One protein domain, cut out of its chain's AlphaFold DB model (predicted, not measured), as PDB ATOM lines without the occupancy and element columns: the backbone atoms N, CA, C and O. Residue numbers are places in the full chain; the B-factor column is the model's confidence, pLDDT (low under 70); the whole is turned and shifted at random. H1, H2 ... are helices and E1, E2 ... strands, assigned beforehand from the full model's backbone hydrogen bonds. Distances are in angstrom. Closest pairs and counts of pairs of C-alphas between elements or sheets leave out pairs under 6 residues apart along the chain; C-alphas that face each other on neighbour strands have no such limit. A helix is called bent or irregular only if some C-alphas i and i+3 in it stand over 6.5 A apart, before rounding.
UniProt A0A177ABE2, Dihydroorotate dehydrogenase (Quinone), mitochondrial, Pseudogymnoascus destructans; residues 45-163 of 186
ATOM      1  N   ILE A  45     -11.311  16.232  -5.826       88.06
ATOM      2  CA  ILE A  45     -11.099  17.422  -4.992       88.06
ATOM      3  C   ILE A  45     -11.739  18.662  -5.627       88.06
ATOM      4  O   ILE A  45     -12.500  19.355  -4.961       88.06
ATOM      5  N   VAL A  46     -11.514  18.920  -6.922       87.75
ATOM      6  CA  VAL A  46     -12.117  20.076  -7.613       87.75
ATOM      7  C   VAL A  46     -13.638  19.945  -7.672       87.75
ATOM      8  O   VAL A  46     -14.353  20.926  -7.482       87.75
ATOM      9  N   THR A  47     -14.153  18.735  -7.886       87.88
ATOM     10  CA  THR A  47     -15.601  18.483  -7.893       87.88
ATOM     11  C   THR A  47     -16.215  18.674  -6.502       87.88
ATOM     12  O   THR A  47     -17.286  19.268  -6.385       87.88
ATOM     13  N   ALA A  48     -15.532  18.229  -5.441       90.44
ATOM     14  CA  ALA A  48     -15.959  18.430  -4.056       90.44
ATOM     15  C   ALA A  48     -15.933  19.913  -3.651       90.44
ATOM     16  O   ALA A  48     -16.913  20.406  -3.100       90.44
ATOM     17  N   LEU A  49     -14.868  20.642  -3.999       94.38
ATOM     18  CA  LEU A  49     -14.752  22.079  -3.743       94.38
ATOM     19  C   LEU A  49     -15.855  22.863  -4.465       94.38
ATOM     20  O   LEU A  49     -16.504  23.710  -3.859       94.38
ATOM     21  N   LYS A  50     -16.122  22.540  -5.738       92.06
ATOM     22  CA  LYS A  50     -17.221  23.149  -6.501       92.06
ATOM     23  C   LYS A  50     -18.565  22.927  -5.815       92.06
ATOM     24  O   LYS A  50     -19.301  23.889  -5.637       92.06
ATOM     25  N   ARG A  51     -18.855  21.697  -5.376       94.00
ATOM     26  CA  ARG A  51     -20.090  21.377  -4.636       94.00
ATOM     27  C   ARG A  51     -20.193  22.172  -3.339       94.00
ATOM     28  O   ARG A  51     -21.248  22.743  -3.074       94.00
ATOM     29  N   LEU A  52     -19.110  22.253  -2.568       95.50
ATOM     30  CA  LEU A  52     -19.072  23.026  -1.329       95.50
ATOM     31  C   LEU A  52     -19.378  24.503  -1.594       95.50
ATOM     32  O   LEU A  52     -20.301  25.047  -1.007       95.50
ATOM     33  N   VAL A  53     -18.686  25.131  -2.546       96.88
ATOM     34  CA  VAL A  53     -18.915  26.545  -2.885       96.88
ATOM     35  C   VAL A  53     -20.353  26.777  -3.352       96.88
ATOM     36  O   VAL A  53     -21.011  27.697  -2.870       96.88
ATOM     37  N   THR A  54     -20.878  25.925  -4.237       95.38
ATOM     38  CA  THR A  54     -22.253  26.077  -4.739       95.38
ATOM     39  C   THR A  54     -23.304  25.883  -3.653       95.38
ATOM     40  O   THR A  54     -24.286  26.616  -3.622       95.38
ATOM     41  N   THR A  55     -23.106  24.922  -2.747       96.31
ATOM     42  CA  THR A  55     -24.064  24.651  -1.666       96.31
ATOM     43  C   THR A  55     -24.020  25.749  -0.612       96.31
ATOM     44  O   THR A  55     -25.076  26.224  -0.206       96.31
ATOM     45  N   THR A  56     -22.837  26.241  -0.240       96.56
ATOM     46  CA  THR A  56     -22.695  27.394   0.659       96.56
ATOM     47  C   THR A  56     -23.316  28.654   0.061       96.56
ATOM     48  O   THR A  56     -24.051  29.361   0.745       96.56
ATOM     49  N   PHE A  57     -23.096  28.928  -1.228       97.81
ATOM     50  CA  PHE A  57     -23.709  30.083  -1.886       97.81
ATOM     51  C   PHE A  57     -25.236  29.962  -1.936       97.81
ATOM     52  O   PHE A  57     -25.942  30.894  -1.569       97.81
ATOM     53  N   LEU A  58     -25.760  28.794  -2.318       97.44
ATOM     54  CA  LEU A  58     -27.204  28.575  -2.402       97.44
ATOM     55  C   LEU A  58     -27.879  28.662  -1.028       97.44
ATOM     56  O   LEU A  58     -28.928  29.284  -0.894       97.44
ATOM     57  N   THR A  59     -27.278  28.062  -0.002       96.94
ATOM     58  CA  THR A  59     -27.825  28.075   1.363       96.94
ATOM     59  C   THR A  59     -27.775  29.462   1.988       96.94
ATOM     60  O   THR A  59     -28.762  29.885   2.584       96.94
ATOM     61  N   THR A  60     -26.680  30.206   1.816       96.31
ATOM     62  CA  THR A  60     -26.591  31.592   2.304       96.31
ATOM     63  C   THR A  60     -27.544  32.513   1.551       96.31
ATOM     64  O   THR A  60     -28.231  33.302   2.192       96.31
ATOM     65  N   ALA A  61     -27.674  32.367   0.229       96.25
ATOM     66  CA  ALA A  61     -28.658  33.105  -0.557       96.25
ATOM     67  C   ALA A  61     -30.089  32.823  -0.074       96.25
ATOM     68  O   ALA A  61     -30.819  33.763   0.223       96.25
ATOM     69  N   LEU A  62     -30.468  31.549   0.090       95.94
ATOM     70  CA  LEU A  62     -31.786  31.166   0.608       95.94
ATOM     71  C   LEU A  62     -32.034  31.700   2.020       95.94
ATOM     72  O   LEU A  62     -33.121  32.204   2.296       95.94
ATOM     73  N   LEU A  63     -31.037  31.627   2.904       94.56
ATOM     74  CA  LEU A  63     -31.142  32.153   4.260       94.56
ATOM     75  C   LEU A  63     -31.334  33.671   4.256       94.56
ATOM     76  O   LEU A  63     -32.229  34.169   4.931       94.56
ATOM     77  N   ILE A  64     -30.532  34.406   3.484       92.75
ATOM     78  CA  ILE A  64     -30.651  35.862   3.358       92.75
ATOM     79  C   ILE A  64     -32.020  36.224   2.783       92.75
ATOM     80  O   ILE A  64     -32.710  37.065   3.351       92.75
ATOM     81  N   THR A  65     -32.456  35.554   1.712       91.44
ATOM     82  CA  THR A  65     -33.790  35.756   1.132       91.44
ATOM     83  C   THR A  65     -34.885  35.505   2.162       91.44
ATOM     84  O   THR A  65     -35.786  36.327   2.293       91.44
ATOM     85  N   TYR A  66     -34.800  34.420   2.931       92.44
ATOM     86  CA  TYR A  66     -35.754  34.122   3.993       92.44
ATOM     87  C   TYR A  66     -35.786  35.216   5.060       92.44
ATOM     88  O   TYR A  66     -36.865  35.695   5.414       92.44
ATOM     89  N   LEU A  67     -34.616  35.632   5.557       90.75
ATOM     90  CA  LEU A  67     -34.503  36.680   6.565       90.75
ATOM     91  C   LEU A  67     -35.107  37.984   6.051       90.75
ATOM     92  O   LEU A  67     -35.989  38.518   6.707       90.75
ATOM     93  N   SER A  68     -34.727  38.440   4.857       86.75
ATOM     94  CA  SER A  68     -35.242  39.683   4.276       86.75
ATOM     95  C   SER A  68     -36.733  39.627   3.935       86.75
ATOM     96  O   SER A  68     -37.432  40.614   4.137       86.75
ATOM     97  N   ALA A  69     -37.245  38.494   3.446       86.75
ATOM     98  CA  ALA A  69     -38.658  38.354   3.084       86.75
ATOM     99  C   ALA A  69     -39.593  38.353   4.303       86.75
ATOM    100  O   ALA A  69     -40.744  38.768   4.203       86.75
ATOM    101  N   THR A  70     -39.102  37.883   5.450       90.44
ATOM    102  CA  THR A  70     -39.868  37.806   6.704       90.44
ATOM    103  C   THR A  70     -39.521  38.934   7.678       90.44
ATOM    104  O   THR A  70     -39.925  38.880   8.835       90.44
ATOM    105  N   ASP A  71     -38.741  39.928   7.259       89.12
ATOM    106  CA  ASP A  71     -38.402  41.098   8.072       89.12
ATOM    107  C   ASP A  71     -39.442  42.212   7.862       89.12
ATOM    108  O   ASP A  71     -39.750  42.600   6.732       89.12
ATOM    109  N   THR A  72     -39.977  42.751   8.954       85.19
ATOM    110  CA  THR A  72     -40.899  43.904   8.984       85.19
ATOM    111  C   THR A  72     -40.263  45.186   8.439       85.19
ATOM    112  O   THR A  72     -40.955  46.051   7.887       85.19
ATOM    113  N   ARG A  73     -38.931  45.298   8.515       82.00
ATOM    114  CA  ARG A  73     -38.151  46.430   7.991       82.00
ATOM    115  C   ARG A  73     -38.166  46.515   6.474       82.00
ATOM    116  O   ARG A  73     -37.855  47.570   5.920       82.00
ATOM    117  N   PHE A  74     -38.578  45.458   5.775       81.69
ATOM    118  CA  PHE A  74     -38.820  45.509   4.334       81.69
ATOM    119  C   PHE A  74     -40.153  46.215   4.010       81.69
ATOM    120  O   PHE A  74     -40.968  45.778   3.194       81.69
ATOM    121  N   THR A  75     -40.375  47.361   4.660       74.62
ATOM    122  CA  THR A  75     -41.617  48.140   4.667       74.62
ATOM    123  C   THR A  75     -41.971  48.658   3.275       74.62
ATOM    124  O   THR A  75     -43.144  48.881   2.984       74.62
ATOM    125  N   ALA A  76     -40.981  48.799   2.387       83.19
ATOM    126  CA  ALA A  76     -41.195  49.172   0.995       83.19
ATOM    127  C   ALA A  76     -42.057  48.143   0.246       83.19
ATOM    128  O   ALA A  76     -42.984  48.535  -0.457       83.19
ATOM    129  N   LEU A  77     -41.828  46.839   0.443       84.94
ATOM    130  CA  LEU A  77     -42.653  45.795  -0.174       84.94
ATOM    131  C   LEU A  77     -44.074  45.840   0.380       84.94
ATOM    132  O   LEU A  77     -45.035  45.812  -0.384       84.94
ATOM    133  N   HIS A  78     -44.229  45.964   1.699       87.19
ATOM    134  CA  HIS A  78     -45.558  46.043   2.297       87.19
ATOM    135  C   HIS A  78     -46.338  47.269   1.790       87.19
ATOM    136  O   HIS A  78     -47.467  47.149   1.315       87.19
ATOM    137  N   ARG A  79     -45.710  48.450   1.823       89.25
ATOM    138  CA  ARG A  79     -46.335  49.731   1.476       89.25
ATOM    139  C   ARG A  79     -46.590  49.902  -0.021       89.25
ATOM    140  O   ARG A  79     -47.622  50.462  -0.379       89.25
ATOM    141  N   HIS A  80     -45.663  49.477  -0.876       90.00
ATOM    142  CA  HIS A  80     -45.725  49.754  -2.317       90.00
ATOM    143  C   HIS A  80     -46.206  48.574  -3.157       90.00
ATOM    144  O   HIS A  80     -46.646  48.797  -4.281       90.00
ATOM    145  N   LEU A  81     -46.159  47.349  -2.630       90.50
ATOM    146  CA  LEU A  81     -46.611  46.158  -3.345       90.50
ATOM    147  C   LEU A  81     -47.836  45.539  -2.667       90.50
ATOM    148  O   LEU A  81     -48.914  45.546  -3.251       90.50
ATOM    149  N   ILE A  82     -47.714  45.076  -1.415       90.88
ATOM    150  CA  ILE A  82     -48.786  44.309  -0.752       90.88
ATOM    151  C   ILE A  82     -50.057  45.141  -0.587       90.88
ATOM    152  O   ILE A  82     -51.123  44.701  -1.008       90.88
ATOM    153  N   VAL A  83     -49.970  46.332   0.014       91.19
ATOM    154  CA  VAL A  83     -51.161  47.145   0.306       91.19
ATOM    155  C   VAL A  83     -51.898  47.563  -0.979       91.19
ATOM    156  O   VAL A  83     -53.115  47.366  -1.033       91.19
ATOM    157  N   PRO A  84     -51.234  48.092  -2.029       91.94
ATOM    158  CA  PRO A  84     -51.902  48.394  -3.295       91.94
ATOM    159  C   PRO A  84     -52.499  47.156  -3.971       91.94
ATOM    160  O   PRO A  84     -53.649  47.205  -4.401       91.94
ATOM    161  N   SER A  85     -51.769  46.035  -4.015       92.69
ATOM    162  CA  SER A  85     -52.273  44.790  -4.605       92.69
ATOM    163  C   SER A  85     -53.485  44.246  -3.851       92.69
ATOM    164  O   SER A  85     -54.462  43.860  -4.484       92.69
ATOM    165  N   LEU A  86     -53.472  44.266  -2.515       92.88
ATOM    166  CA  LEU A  86     -54.602  43.818  -1.701       92.88
ATOM    167  C   LEU A  86     -55.844  44.676  -1.950       92.88
ATOM    168  O   LEU A  86     -56.923  44.130  -2.143       92.88
ATOM    169  N   ARG A  87     -55.691  46.006  -1.994       90.62
ATOM    170  CA  ARG A  87     -56.804  46.932  -2.270       90.62
ATOM    171  C   ARG A  87     -57.373  46.758  -3.674       90.62
ATOM    172  O   ARG A  87     -58.574  46.905  -3.861       90.62
ATOM    173  N   TYR A  88     -56.516  46.457  -4.647       92.19
ATOM    174  CA  TYR A  88     -56.937  46.200  -6.020       92.19
ATOM    175  C   TYR A  88     -57.676  44.859  -6.154       92.19
ATOM    176  O   TYR A  88     -58.719  44.794  -6.797       92.19
ATOM    177  N   LEU A  89     -57.160  43.794  -5.528       94.88
ATOM    178  CA  LEU A  89     -57.718  42.439  -5.621       94.88
ATOM    179  C   LEU A  89     -58.947  42.224  -4.727       94.88
ATOM    180  O   LEU A  89     -59.838  41.453  -5.082       94.88
ATOM    181  N   VAL A  90     -59.001  42.881  -3.565       94.00
ATOM    182  CA  VAL A  90     -60.096  42.784  -2.590       94.00
ATOM    183  C   VAL A  90     -60.575  44.199  -2.237       94.00
ATOM    184  O   VAL A  90     -60.113  44.778  -1.253       94.00
ATOM    185  N   PRO A  91     -61.504  44.772  -3.031       89.25
ATOM    186  CA  PRO A  91     -61.963  46.149  -2.828       89.25
ATOM    187  C   PRO A  91     -62.789  46.353  -1.553       89.25
ATOM    188  O   PRO A  91     -62.792  47.448  -0.995       89.25
ATOM    189  N   ASP A  92     -63.499  45.315  -1.094       92.19
ATOM    190  CA  ASP A  92     -64.265  45.372   0.154       92.19
ATOM    191  C   ASP A  92     -63.315  45.339   1.363       92.19
ATOM    192  O   ASP A  92     -62.622  44.333   1.568       92.19
ATOM    193  N   PRO A  93     -63.258  46.401   2.184       91.94
ATOM    194  CA  PRO A  93     -62.266  46.503   3.246       91.94
ATOM    195  C   PRO A  93     -62.509  45.499   4.382       91.94
ATOM    196  O   PRO A  93     -61.551  45.060   5.018       91.94
ATOM    197  N   GLU A  94     -63.760  45.098   4.640       92.19
ATOM    198  CA  GLU A  94     -64.063  44.109   5.682       92.19
ATOM    199  C   GLU A  94     -63.572  42.713   5.273       92.19
ATOM    200  O   GLU A  94     -62.937  41.992   6.056       92.19
ATOM    201  N   ARG A  95     -63.780  42.354   4.003       93.25
ATOM    202  CA  ARG A  95     -63.206  41.143   3.424       93.25
ATOM    203  C   ARG A  95     -61.682  41.210   3.339       93.25
ATOM    204  O   ARG A  95     -61.033  40.222   3.668       93.25
ATOM    205  N   ALA A  96     -61.099  42.351   2.965       93.94
ATOM    206  CA  ALA A  96     -59.645  42.530   2.932       93.94
ATOM    207  C   ALA A  96     -59.016  42.314   4.319       93.94
ATOM    208  O   ALA A  96     -58.002  41.627   4.438       93.94
ATOM    209  N   HIS A  97     -59.651  42.826   5.375       93.69
ATOM    210  CA  HIS A  97     -59.243  42.582   6.755       93.69
ATOM    211  C   HIS A  97     -59.280  41.087   7.112       93.69
ATOM    212  O   HIS A  97     -58.278  40.535   7.565       93.69
ATOM    213  N   SER A  98     -60.390  40.403   6.815       92.88
ATOM    214  CA  SER A  98     -60.551  38.965   7.091       92.88
ATOM    215  C   SER A  98     -59.522  38.100   6.346       92.88
ATOM    216  O   SER A  98     -58.938  37.173   6.913       92.88
ATOM    217  N   VAL A  99     -59.251  38.433   5.077       95.50
ATOM    218  CA  VAL A  99     -58.201  37.794   4.266       95.50
ATOM    219  C   VAL A  99     -56.827  38.038   4.879       95.50
ATOM    220  O   VAL A  99     -56.035  37.105   4.969       95.50
ATOM    221  N   THR A 100     -56.553  39.257   5.347       94.38
ATOM    222  CA  THR A 100     -55.272  39.607   5.978       94.38
ATOM    223  C   THR A 100     -55.046  38.808   7.261       94.38
ATOM    224  O   THR A 100     -53.965  38.251   7.427       94.38
ATOM    225  N   LEU A 101     -56.051  38.679   8.136       94.69
ATOM    226  CA  LEU A 101     -55.937  37.869   9.358       94.69
ATOM    227  C   LEU A 101     -55.693  36.389   9.040       94.69
ATOM    228  O   LEU A 101     -54.832  35.754   9.646       94.69
ATOM    229  N   THR A 102     -56.396  35.849   8.042       95.50
ATOM    230  CA  THR A 102     -56.215  34.456   7.603       95.50
ATOM    231  C   THR A 102     -54.823  34.238   7.002       95.50
ATOM    232  O   THR A 102     -54.140  33.265   7.323       95.50
ATOM    233  N   ALA A 103     -54.364  35.158   6.151       94.88
ATOM    234  CA  ALA A 103     -53.028  35.123   5.569       94.88
ATOM    235  C   ALA A 103     -51.946  35.221   6.653       94.88
ATOM    236  O   ALA A 103     -50.976  34.471   6.631       94.88
ATOM    237  N   LEU A 104     -52.132  36.096   7.643       94.50
ATOM    238  CA  LEU A 104     -51.196  36.239   8.751       94.50
ATOM    239  C   LEU A 104     -51.152  34.971   9.612       94.50
ATOM    240  O   LEU A 104     -50.064  34.484   9.900       94.50
ATOM    241  N   SER A 105     -52.310  34.399   9.957       95.38
ATOM    242  CA  SER A 105     -52.407  33.134  10.701       95.38
ATOM    243  C   SER A 105     -51.703  31.989   9.964       95.38
ATOM    244  O   SER A 105     -50.844  31.308  10.523       95.38
ATOM    245  N   THR A 106     -51.986  31.821   8.670       96.06
ATOM    246  CA  THR A 106     -51.367  30.766   7.851       96.06
ATOM    247  C   THR A 106     -49.853  30.956   7.730       96.06
ATOM    248  O   THR A 106     -49.097  30.030   8.021       96.06
ATOM    249  N   LEU A 107     -49.375  32.161   7.408       94.62
ATOM    250  CA  LEU A 107     -47.940  32.467   7.380       94.62
ATOM    251  C   LEU A 107     -47.279  32.256   8.746       94.62
ATOM    252  O   LEU A 107     -46.130  31.811   8.810       94.62
ATOM    253  N   TYR A 108     -47.996  32.539   9.835       95.06
ATOM    254  CA  TYR A 108     -47.508  32.316  11.189       95.06
ATOM    255  C   TYR A 108     -47.260  30.834  11.451       95.06
ATOM    256  O   TYR A 108     -46.138  30.464  11.794       95.06
ATOM    257  N   THR A 109     -48.251  29.982  11.166       94.94
ATOM    258  CA  THR A 109     -48.124  28.521  11.317       94.94
ATOM    259  C   THR A 109     -47.022  27.916  10.447       94.94
ATOM    260  O   THR A 109     -46.372  26.957  10.853       94.94
ATOM    261  N   LEU A 110     -46.757  28.503   9.276       95.06
ATOM    262  CA  LEU A 110     -45.688  28.076   8.369       95.06
ATOM    263  C   LEU A 110     -44.304  28.636   8.745       95.06
ATOM    264  O   LEU A 110     -43.315  28.305   8.094       95.06
ATOM    265  N   GLY A 111     -44.204  29.514   9.748       93.31
ATOM    266  CA  GLY A 111     -42.949  30.189  10.104       93.31
ATOM    267  C   GLY A 111     -42.449  31.180   9.039       93.31
ATOM    268  O   GLY A 111     -41.266  31.536   9.030       93.31
ATOM    269  N   LEU A 112     -43.340  31.619   8.145       93.25
ATOM    270  CA  LEU A 112     -43.090  32.571   7.057       93.25
ATOM    271  C   LEU A 112     -43.716  33.951   7.323       93.25
ATOM    272  O   LEU A 112     -43.736  34.802   6.435       93.25
ATOM    273  N   HIS A 113     -44.263  34.180   8.517       93.00
ATOM    274  CA  HIS A 113     -44.834  35.471   8.884       93.00
ATOM    275  C   HIS A 113     -43.760  36.565   8.933       93.00
ATOM    276  O   HIS A 113     -42.616  36.291   9.323       93.00
ATOM    277  N   PRO A 114     -44.116  37.811   8.574       91.62
ATOM    278  CA  PRO A 114     -43.274  38.952   8.876       91.62
ATOM    279  C   PRO A 114     -43.107  39.058  10.390       91.62
ATOM    280  O   PRO A 114     -44.075  38.908  11.135       91.62
ATOM    281  N   ARG A 115     -41.884  39.299  10.845       90.81
ATOM    282  CA  ARG A 115     -41.565  39.455  12.260       90.81
ATOM    283  C   ARG A 115     -40.487  40.492  12.466       90.81
ATOM    284  O   ARG A 115     -39.556  40.601  11.665       90.81
ATOM    285  N   GLU A 116     -40.608  41.209  13.569       88.44
ATOM    286  CA  GLU A 116     -39.599  42.156  13.991       88.44
ATOM    287  C   GLU A 116     -38.383  41.391  14.512       88.44
ATOM    288  O   GLU A 116     -38.472  40.561  15.417       88.44
ATOM    289  N   ARG A 117     -37.234  41.641  13.884       83.12
ATOM    290  CA  ARG A 117     -35.952  41.032  14.261       83.12
ATOM    291  C   ARG A 117     -34.992  42.030  14.885       83.12
ATOM    292  O   ARG A 117     -33.954  41.608  15.396       83.12
ATOM    293  N   ALA A 118     -35.305  43.329  14.857       72.44
ATOM    294  CA  ALA A 118     -34.592  44.295  15.669       72.44
ATOM    295  C   ALA A 118     -34.687  43.868  17.129       72.44
ATOM    296  O   ALA A 118     -35.772  43.794  17.702       72.44
ATOM    297  N   HIS A 119     -33.539  43.605  17.740       57.09
ATOM    298  CA  HIS A 119     -33.487  43.521  19.182       57.09
ATOM    299  C   HIS A 119     -33.835  44.896  19.738       57.09
ATOM    300  O   HIS A 119     -33.178  45.860  19.357       57.09
ATOM    301  N   ALA A 120     -34.879  44.917  20.569       54.53
ATOM    302  CA  ALA A 120     -35.286  45.963  21.493       54.53
ATOM    303  C   ALA A 120     -35.110  47.395  20.969       54.53
ATOM    304  O   ALA A 120     -34.002  47.916  20.841       54.53
ATOM    305  N   ALA A 121     -36.234  48.090  20.801       55.75
ATOM    306  CA  ALA A 121     -36.266  49.509  21.114       55.75
ATOM    307  C   ALA A 121     -35.343  49.730  22.334       55.75
ATOM    308  O   ALA A 121     -35.489  49.018  23.331       55.75
ATOM    309  N   GLY A 122     -34.287  50.538  22.180       56.50
ATOM    310  CA  GLY A 122     -33.249  50.661  23.205       56.50
ATOM    311  C   GLY A 122     -33.858  50.981  24.577       56.50
ATOM    312  O   GLY A 122     -35.036  51.339  24.642       56.50
ATOM    313  N   PRO A 123     -33.090  50.886  25.679       59.12
ATOM    314  CA  PRO A 123     -33.594  51.156  27.033       59.12
ATOM    315  C   PRO A 123     -34.471  52.424  27.145       59.12
ATOM    316  O   PRO A 123     -35.415  52.436  27.935       59.12
ATOM    317  N   ASP A 124     -34.241  53.417  26.282       73.81
ATOM    318  CA  ASP A 124     -35.014  54.656  26.119       73.81
ATOM    319  C   ASP A 124     -36.521  54.508  25.827       73.81
ATOM    320  O   ASP A 124     -37.268  55.451  26.073       73.81
ATOM    321  N   LEU A 125     -36.997  53.377  25.298       83.31
ATOM    322  CA  LEU A 125     -38.416  53.185  24.942       83.31
ATOM    323  C   LEU A 125     -39.141  52.168  25.833       83.31
ATOM    324  O   LEU A 125     -40.332  51.916  25.635       83.31
ATOM    325  N   SER A 126     -38.457  51.597  26.824       87.75
ATOM    326  CA  SER A 126     -39.110  50.709  27.786       87.75
ATOM    327  C   SER A 126     -40.069  51.488  28.696       87.75
ATOM    328  O   SER A 126     -39.775  52.601  29.129       87.75
ATOM    329  N   THR A 127     -41.241  50.921  28.986       89.31
ATOM    330  CA  THR A 127     -42.245  51.558  29.855       89.31
ATOM    331  C   THR A 127     -42.904  50.536  30.769       89.31
ATOM    332  O   THR A 127     -43.048  49.375  30.400       89.31
ATOM    333  N   THR A 128     -43.299  50.948  31.974       92.31
ATOM    334  CA  THR A 128     -43.997  50.071  32.925       92.31
ATOM    335  C   THR A 128     -45.467  50.449  32.995       92.31
ATOM    336  O   THR A 128     -45.803  51.576  33.350       92.31
ATOM    337  N   ILE A 129     -46.347  49.495  32.697       90.81
ATOM    338  CA  ILE A 129     -47.802  49.668  32.753       90.81
ATOM    339  C   ILE A 129     -48.382  48.511  33.569       90.81
ATOM    340  O   ILE A 129     -48.056  47.355  33.318       90.81
ATOM    341  N   PHE A 130     -49.210  48.809  34.575       91.88
ATOM    342  CA  PHE A 130     -49.820  47.806  35.468       91.88
ATOM    343  C   PHE A 130     -48.822  46.805  36.091       91.88
ATOM    344  O   PHE A 130     -49.161  45.650  36.326       91.88
ATOM    345  N   GLY A 131     -47.582  47.233  36.352       91.94
ATOM    346  CA  GLY A 131     -46.525  46.367  36.894       91.94
ATOM    347  C   GLY A 131     -45.817  45.481  35.859       91.94
ATOM    348  O   GLY A 131     -44.919  44.729  36.228       91.94
ATOM    349  N   HIS A 132     -46.165  45.590  34.575       89.81
ATOM    350  CA  HIS A 132     -45.494  44.901  33.474       89.81
ATOM    351  C   HIS A 132     -44.546  45.843  32.735       89.81
ATOM    352  O   HIS A 132     -44.930  46.952  32.363       89.81
ATOM    353  N   VAL A 133     -43.316  45.384  32.494       90.44
ATOM    354  CA  VAL A 133     -42.334  46.108  31.681       90.44
ATOM    355  C   VAL A 133     -42.565  45.765  30.213       90.44
ATOM    356  O   VAL A 133     -42.383  44.625  29.793       90.44
ATOM    357  N   LEU A 134     -42.963  46.765  29.437       89.50
ATOM    358  CA  LEU A 134     -43.089  46.695  27.990       89.50
ATOM    359  C   LEU A 134     -41.782  47.146  27.344       89.50
ATOM    360  O   LEU A 134     -41.174  48.134  27.757       89.50
ATOM    361  N   THR A 135     -41.372  46.442  26.293       85.56
ATOM    362  CA  THR A 135     -40.168  46.771  25.512       85.56
ATOM    363  C   THR A 135     -40.337  48.033  24.667       85.56
ATOM    364  O   THR A 135     -39.348  48.655  24.304       85.56
ATOM    365  N   SER A 136     -41.577  48.406  24.346       87.56
ATOM    366  CA  SER A 136     -41.952  49.576  23.550       87.56
ATOM    367  C   SER A 136     -43.347  50.053  23.977       87.56
ATOM    368  O   SER A 136     -44.168  49.225  24.377       87.56
ATOM    369  N   PRO A 137     -43.675  51.352  23.869       89.00
ATOM    370  CA  PRO A 137     -45.024  51.846  24.147       89.00
ATOM    371  C   PRO A 137     -46.034  51.521  23.027       89.00
ATOM    372  O   PRO A 137     -47.214  51.848  23.150       89.00
ATOM    373  N   VAL A 138     -45.592  50.917  21.918       89.75
ATOM    374  CA  VAL A 138     -46.432  50.629  20.747       89.75
ATOM    375  C   VAL A 138     -47.135  49.281  20.899       89.75
ATOM    376  O   VAL A 138     -46.489  48.250  21.089       89.75
ATOM    377  N   GLY A 139     -48.458  49.282  20.747       91.50
ATOM    378  CA  GLY A 139     -49.288  48.081  20.742       91.50
ATOM    379  C   GLY A 139     -50.380  48.128  19.678       91.50
ATOM    380  O   GLY A 139     -50.573  49.141  19.004       91.50
ATOM    381  N   THR A 140     -51.088  47.011  19.522       93.38
ATOM    382  CA  THR A 140     -52.240  46.902  18.614       93.38
ATOM    383  C   THR A 140     -53.533  47.157  19.384       93.38
ATOM    384  O   THR A 140     -53.712  46.605  20.467       93.38
ATOM    385  N   SER A 141     -54.428  47.980  18.834       92.94
ATOM    386  CA  SER A 141     -55.712  48.321  19.458       92.94
ATOM    387  C   SER A 141     -56.773  47.232  19.284       92.94
ATOM    388  O   SER A 141     -56.734  46.464  18.314       92.94
ATOM    389  N   ALA A 142     -57.804  47.271  20.136       91.12
ATOM    390  CA  ALA A 142     -59.012  46.476  19.951       91.12
ATOM    391  C   ALA A 142     -59.631  46.659  18.559       91.12
ATOM    392  O   ALA A 142     -59.505  47.695  17.898       91.12
ATOM    393  N   GLY A 143     -60.336  45.618  18.116       89.25
ATOM    394  CA  GLY A 143     -61.037  45.592  16.837       89.25
ATOM    395  C   GLY A 143     -60.217  45.059  15.661       89.25
ATOM    396  O   GLY A 143     -60.841  44.658  14.678       89.25
ATOM    397  N   ILE A 144     -58.879  44.988  15.767       92.44
ATOM    398  CA  ILE A 144     -58.024  44.301  14.781       92.44
ATOM    399  C   ILE A 144     -58.178  42.782  14.888       92.44
ATOM    400  O   ILE A 144     -58.397  42.122  13.883       92.44
ATOM    401  N   ASP A 145     -58.104  42.218  16.092       93.25
ATOM    402  CA  ASP A 145     -58.368  40.796  16.322       93.25
ATOM    403  C   ASP A 145     -59.517  40.655  17.316       93.25
ATOM    404  O   ASP A 145     -59.343  40.720  18.532       93.25
ATOM    405  N   LYS A 146     -60.732  40.522  16.785       90.88
ATOM    406  CA  LYS A 146     -61.951  40.443  17.604       90.88
ATOM    407  C   LYS A 146     -62.112  39.093  18.300       90.88
ATOM    408  O   LYS A 146     -62.792  39.013  19.317       90.88
ATOM    409  N   ASN A 147     -61.500  38.049  17.742       89.75
ATOM    410  CA  ASN A 147     -61.732  36.655  18.116       89.75
ATOM    411  C   ASN A 147     -60.484  35.969  18.700       89.75
ATOM    412  O   ASN A 147     -60.484  34.748  18.819       89.75
ATOM    413  N   ALA A 148     -59.430  36.724  19.034       91.44
ATOM    414  CA  ALA A 148     -58.154  36.192  19.532       91.44
ATOM    415  C   ALA A 148     -57.498  35.155  18.597       91.44
ATOM    416  O   ALA A 148     -56.892  34.184  19.046       91.44
ATOM    417  N   SER A 149     -57.655  35.326  17.287       90.88
ATOM    418  CA  SER A 149     -57.189  34.378  16.271       90.88
ATOM    419  C   SER A 149     -55.696  34.472  15.948       90.88
ATOM    420  O   SER A 149     -55.108  33.486  15.503       90.88
ATOM    421  N   VAL A 150     -55.084  35.643  16.132       95.00
ATOM    422  CA  VAL A 150     -53.687  35.911  15.754       95.00
ATOM    423  C   VAL A 150     -52.912  36.775  16.771       95.00
ATOM    424  O   VAL A 150     -52.072  37.572  16.344       95.00
ATOM    425  N   PRO A 151     -53.110  36.641  18.102       94.31
ATOM    426  CA  PRO A 151     -52.422  37.493  19.072       94.31
ATOM    427  C   PRO A 151     -50.897  37.348  18.980       94.31
ATOM    428  O   PRO A 151     -50.192  38.351  18.892       94.31
ATOM    429  N   ASP A 152     -50.389  36.118  18.889       94.69
ATOM    430  CA  ASP A 152     -48.946  35.860  18.821       94.69
ATOM    431  C   ASP A 152     -48.317  36.386  17.529       94.69
ATOM    432  O   ASP A 152     -47.192  36.886  17.536       94.69
ATOM    433  N   ALA A 153     -49.046  36.312  16.412       94.06
ATOM    434  CA  ALA A 153     -48.569  36.845  15.143       94.06
ATOM    435  C   ALA A 153     -48.511  38.379  15.166       94.06
ATOM    436  O   ALA A 153     -47.573  38.960  14.625       94.06
ATOM    437  N   LEU A 154     -49.473  39.039  15.823       93.81
ATOM    438  CA  LEU A 154     -49.455  40.491  16.018       93.81
ATOM    439  C   LEU A 154     -48.297  40.934  16.922       93.81
ATOM    440  O   LEU A 154     -47.633  41.924  16.620       93.81
ATOM    441  N   LEU A 155     -48.007  40.183  17.987       92.75
ATOM    442  CA  LEU A 155     -46.840  40.432  18.839       92.75
ATOM    443  C   LEU A 155     -45.528  40.215  18.070       92.75
ATOM    444  O   LEU A 155     -44.610  41.029  18.165       92.75
ATOM    445  N   ALA A 156     -45.454  39.173  17.237       92.12
ATOM    446  CA  ALA A 156     -44.279  38.886  16.415       92.12
ATOM    447  C   ALA A 156     -43.958  40.005  15.409       92.12
ATOM    448  O   ALA A 156     -42.789  40.195  15.078       92.12
ATOM    449  N   LEU A 157     -44.952  40.781  14.961       90.75
ATOM    450  CA  LEU A 157     -44.748  41.958  14.106       90.75
ATOM    451  C   LEU A 157     -44.045  43.129  14.820       90.75
ATOM    452  O   LEU A 157     -43.671  44.089  14.151       90.75
ATOM    453  N   GLY A 158     -43.859  43.066  16.143       89.00
ATOM    454  CA  GLY A 158     -43.163  44.086  16.936       89.00
ATOM    455  C   GLY A 158     -44.060  44.889  17.883       89.00
ATOM    456  O   GLY A 158     -43.583  45.835  18.508       89.00
ATOM    457  N   ALA A 159     -45.343  44.535  18.009       91.19
ATOM    458  CA  ALA A 159     -46.214  45.117  19.027       91.19
ATOM    459  C   ALA A 159     -45.805  44.617  20.424       91.19
ATOM    460  O   ALA A 159     -45.661  43.416  20.636       91.19
ATOM    461  N   ALA A 160     -45.651  45.524  21.393       90.88
ATOM    462  CA  ALA A 160     -45.328  45.155  22.774       90.88
ATOM    463  C   ALA A 160     -46.534  44.572  23.529       90.88
ATOM    464  O   ALA A 160     -46.371  43.813  24.480       90.88
ATOM    465  N   TYR A 161     -47.745  44.930  23.100       92.75
ATOM    466  CA  TYR A 161     -49.005  44.372  23.577       92.75
ATOM    467  C   TYR A 161     -50.033  44.355  22.442       92.75
ATOM    468  O   TYR A 161     -49.930  45.106  21.466       92.75
ATOM    469  N   THR A 162     -51.042  43.498  22.570       94.25
ATOM    470  CA  THR A 162     -52.174  43.431  21.644       94.25
ATOM    471  C   THR A 162     -53.469  43.410  22.441       94.25
ATOM    472  O   THR A 162     -53.637  42.605  23.356       94.25
ATOM    473  N   GLU A 163     -54.371  44.334  22.134       94.75
ATOM    474  CA  GLU A 163     -55.694  44.388  22.733       94.75
ATOM    475  C   GLU A 163     -56.661  43.576  21.864       94.75
ATOM    476  O   GLU A 163     -57.044  43.974  20.764       94.75
TER     477      GLU A 163
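What this domain is: This is residues 45 to 163 of the 186 residues of the protein "Dihydroorotate dehydrogenase (Quinone), mitochondrial" of Pseudogymnoascus destructans (UniProt A0A177ABE2). A small hairpin of two strands, E1 and E2, lies at one end of a loose body of helices and loops, and from this body the long helix H1 sticks out as an arm with residues 45 to 65. H2 and H3 make a V joined by a tight link, and the short helix H4 lies between this V and the hairpin, among long loops. The printed part has 119 residues, with four named helices and two named strands in the order H1, H2, H3, E1, E2, H4; the strands form one antiparallel sheet, and the class is mostly helix. The whole is loose, with a radius of gyration of the C-alphas of 18.9 A, and spans 63 by 41 by 24 A, H1 making much of the length.

Where its parts are: E1 is residues 127 to 129, 6.5 A from first to last C-alpha, and E2 is residues 132 to 134, 6.3 A. H4, residues 151 to 156, is 8.7 A long and ends with C-alpha 156 at (-44.279, 38.886, 16.415). H3, residues 93 to 109, is 24.3 A long. H2, residues 75 to 89, is 19.9 A long and only just irregular: C-alphas 80 and 83 are 6.6 A apart. H1, residues 45 to 69, is 35.5 A long and runs from C-alpha 45 at (-11.099, 17.422, -4.992) to C-alpha 69 at (-38.658, 38.354, 3.084).

How they stand to each other: E1 and E2 are a hairpin of antiparallel neighbours, with 143 degrees between their directions. N 127 and O 134 are 3.0 A apart and N 134 and O 127 2.8 A apart, both within hydrogen-bond range. E1 and H4 are apart. H4 only just touches H3, with 3 pairs of C-alphas within 8 A and residues 104 to 108 of H3 alone; the closest C-alphas are those of Tyr 108 and Ala 153, 6.1 A apart. Their lines are only just about perpendicular, at 70.3 degrees. H2 and H3 only just touch, with 3 pairs within 8 A, and only at the corner by their link; the closest C-alphas are those of Leu 86 and Ala 96, 7.0 A apart. They run opposite ways at a steep tilt of 53 degrees. H1 touches no helix. Every O i to N i+4 pair is within hydrogen-bond range in H1, H3 and H4; in H2, 9 of 11 are.

The domain as a whole: The two C-alphas farthest apart are those of Ile 45 and Phe 130, 63.7 A. The printed part has no cut. The links H3 to E1, 17 residues, and E2 to H4, 16 residues, are long. The mean pLDDT of the printed part is 89.8, and residues 119 to 123 are under 70.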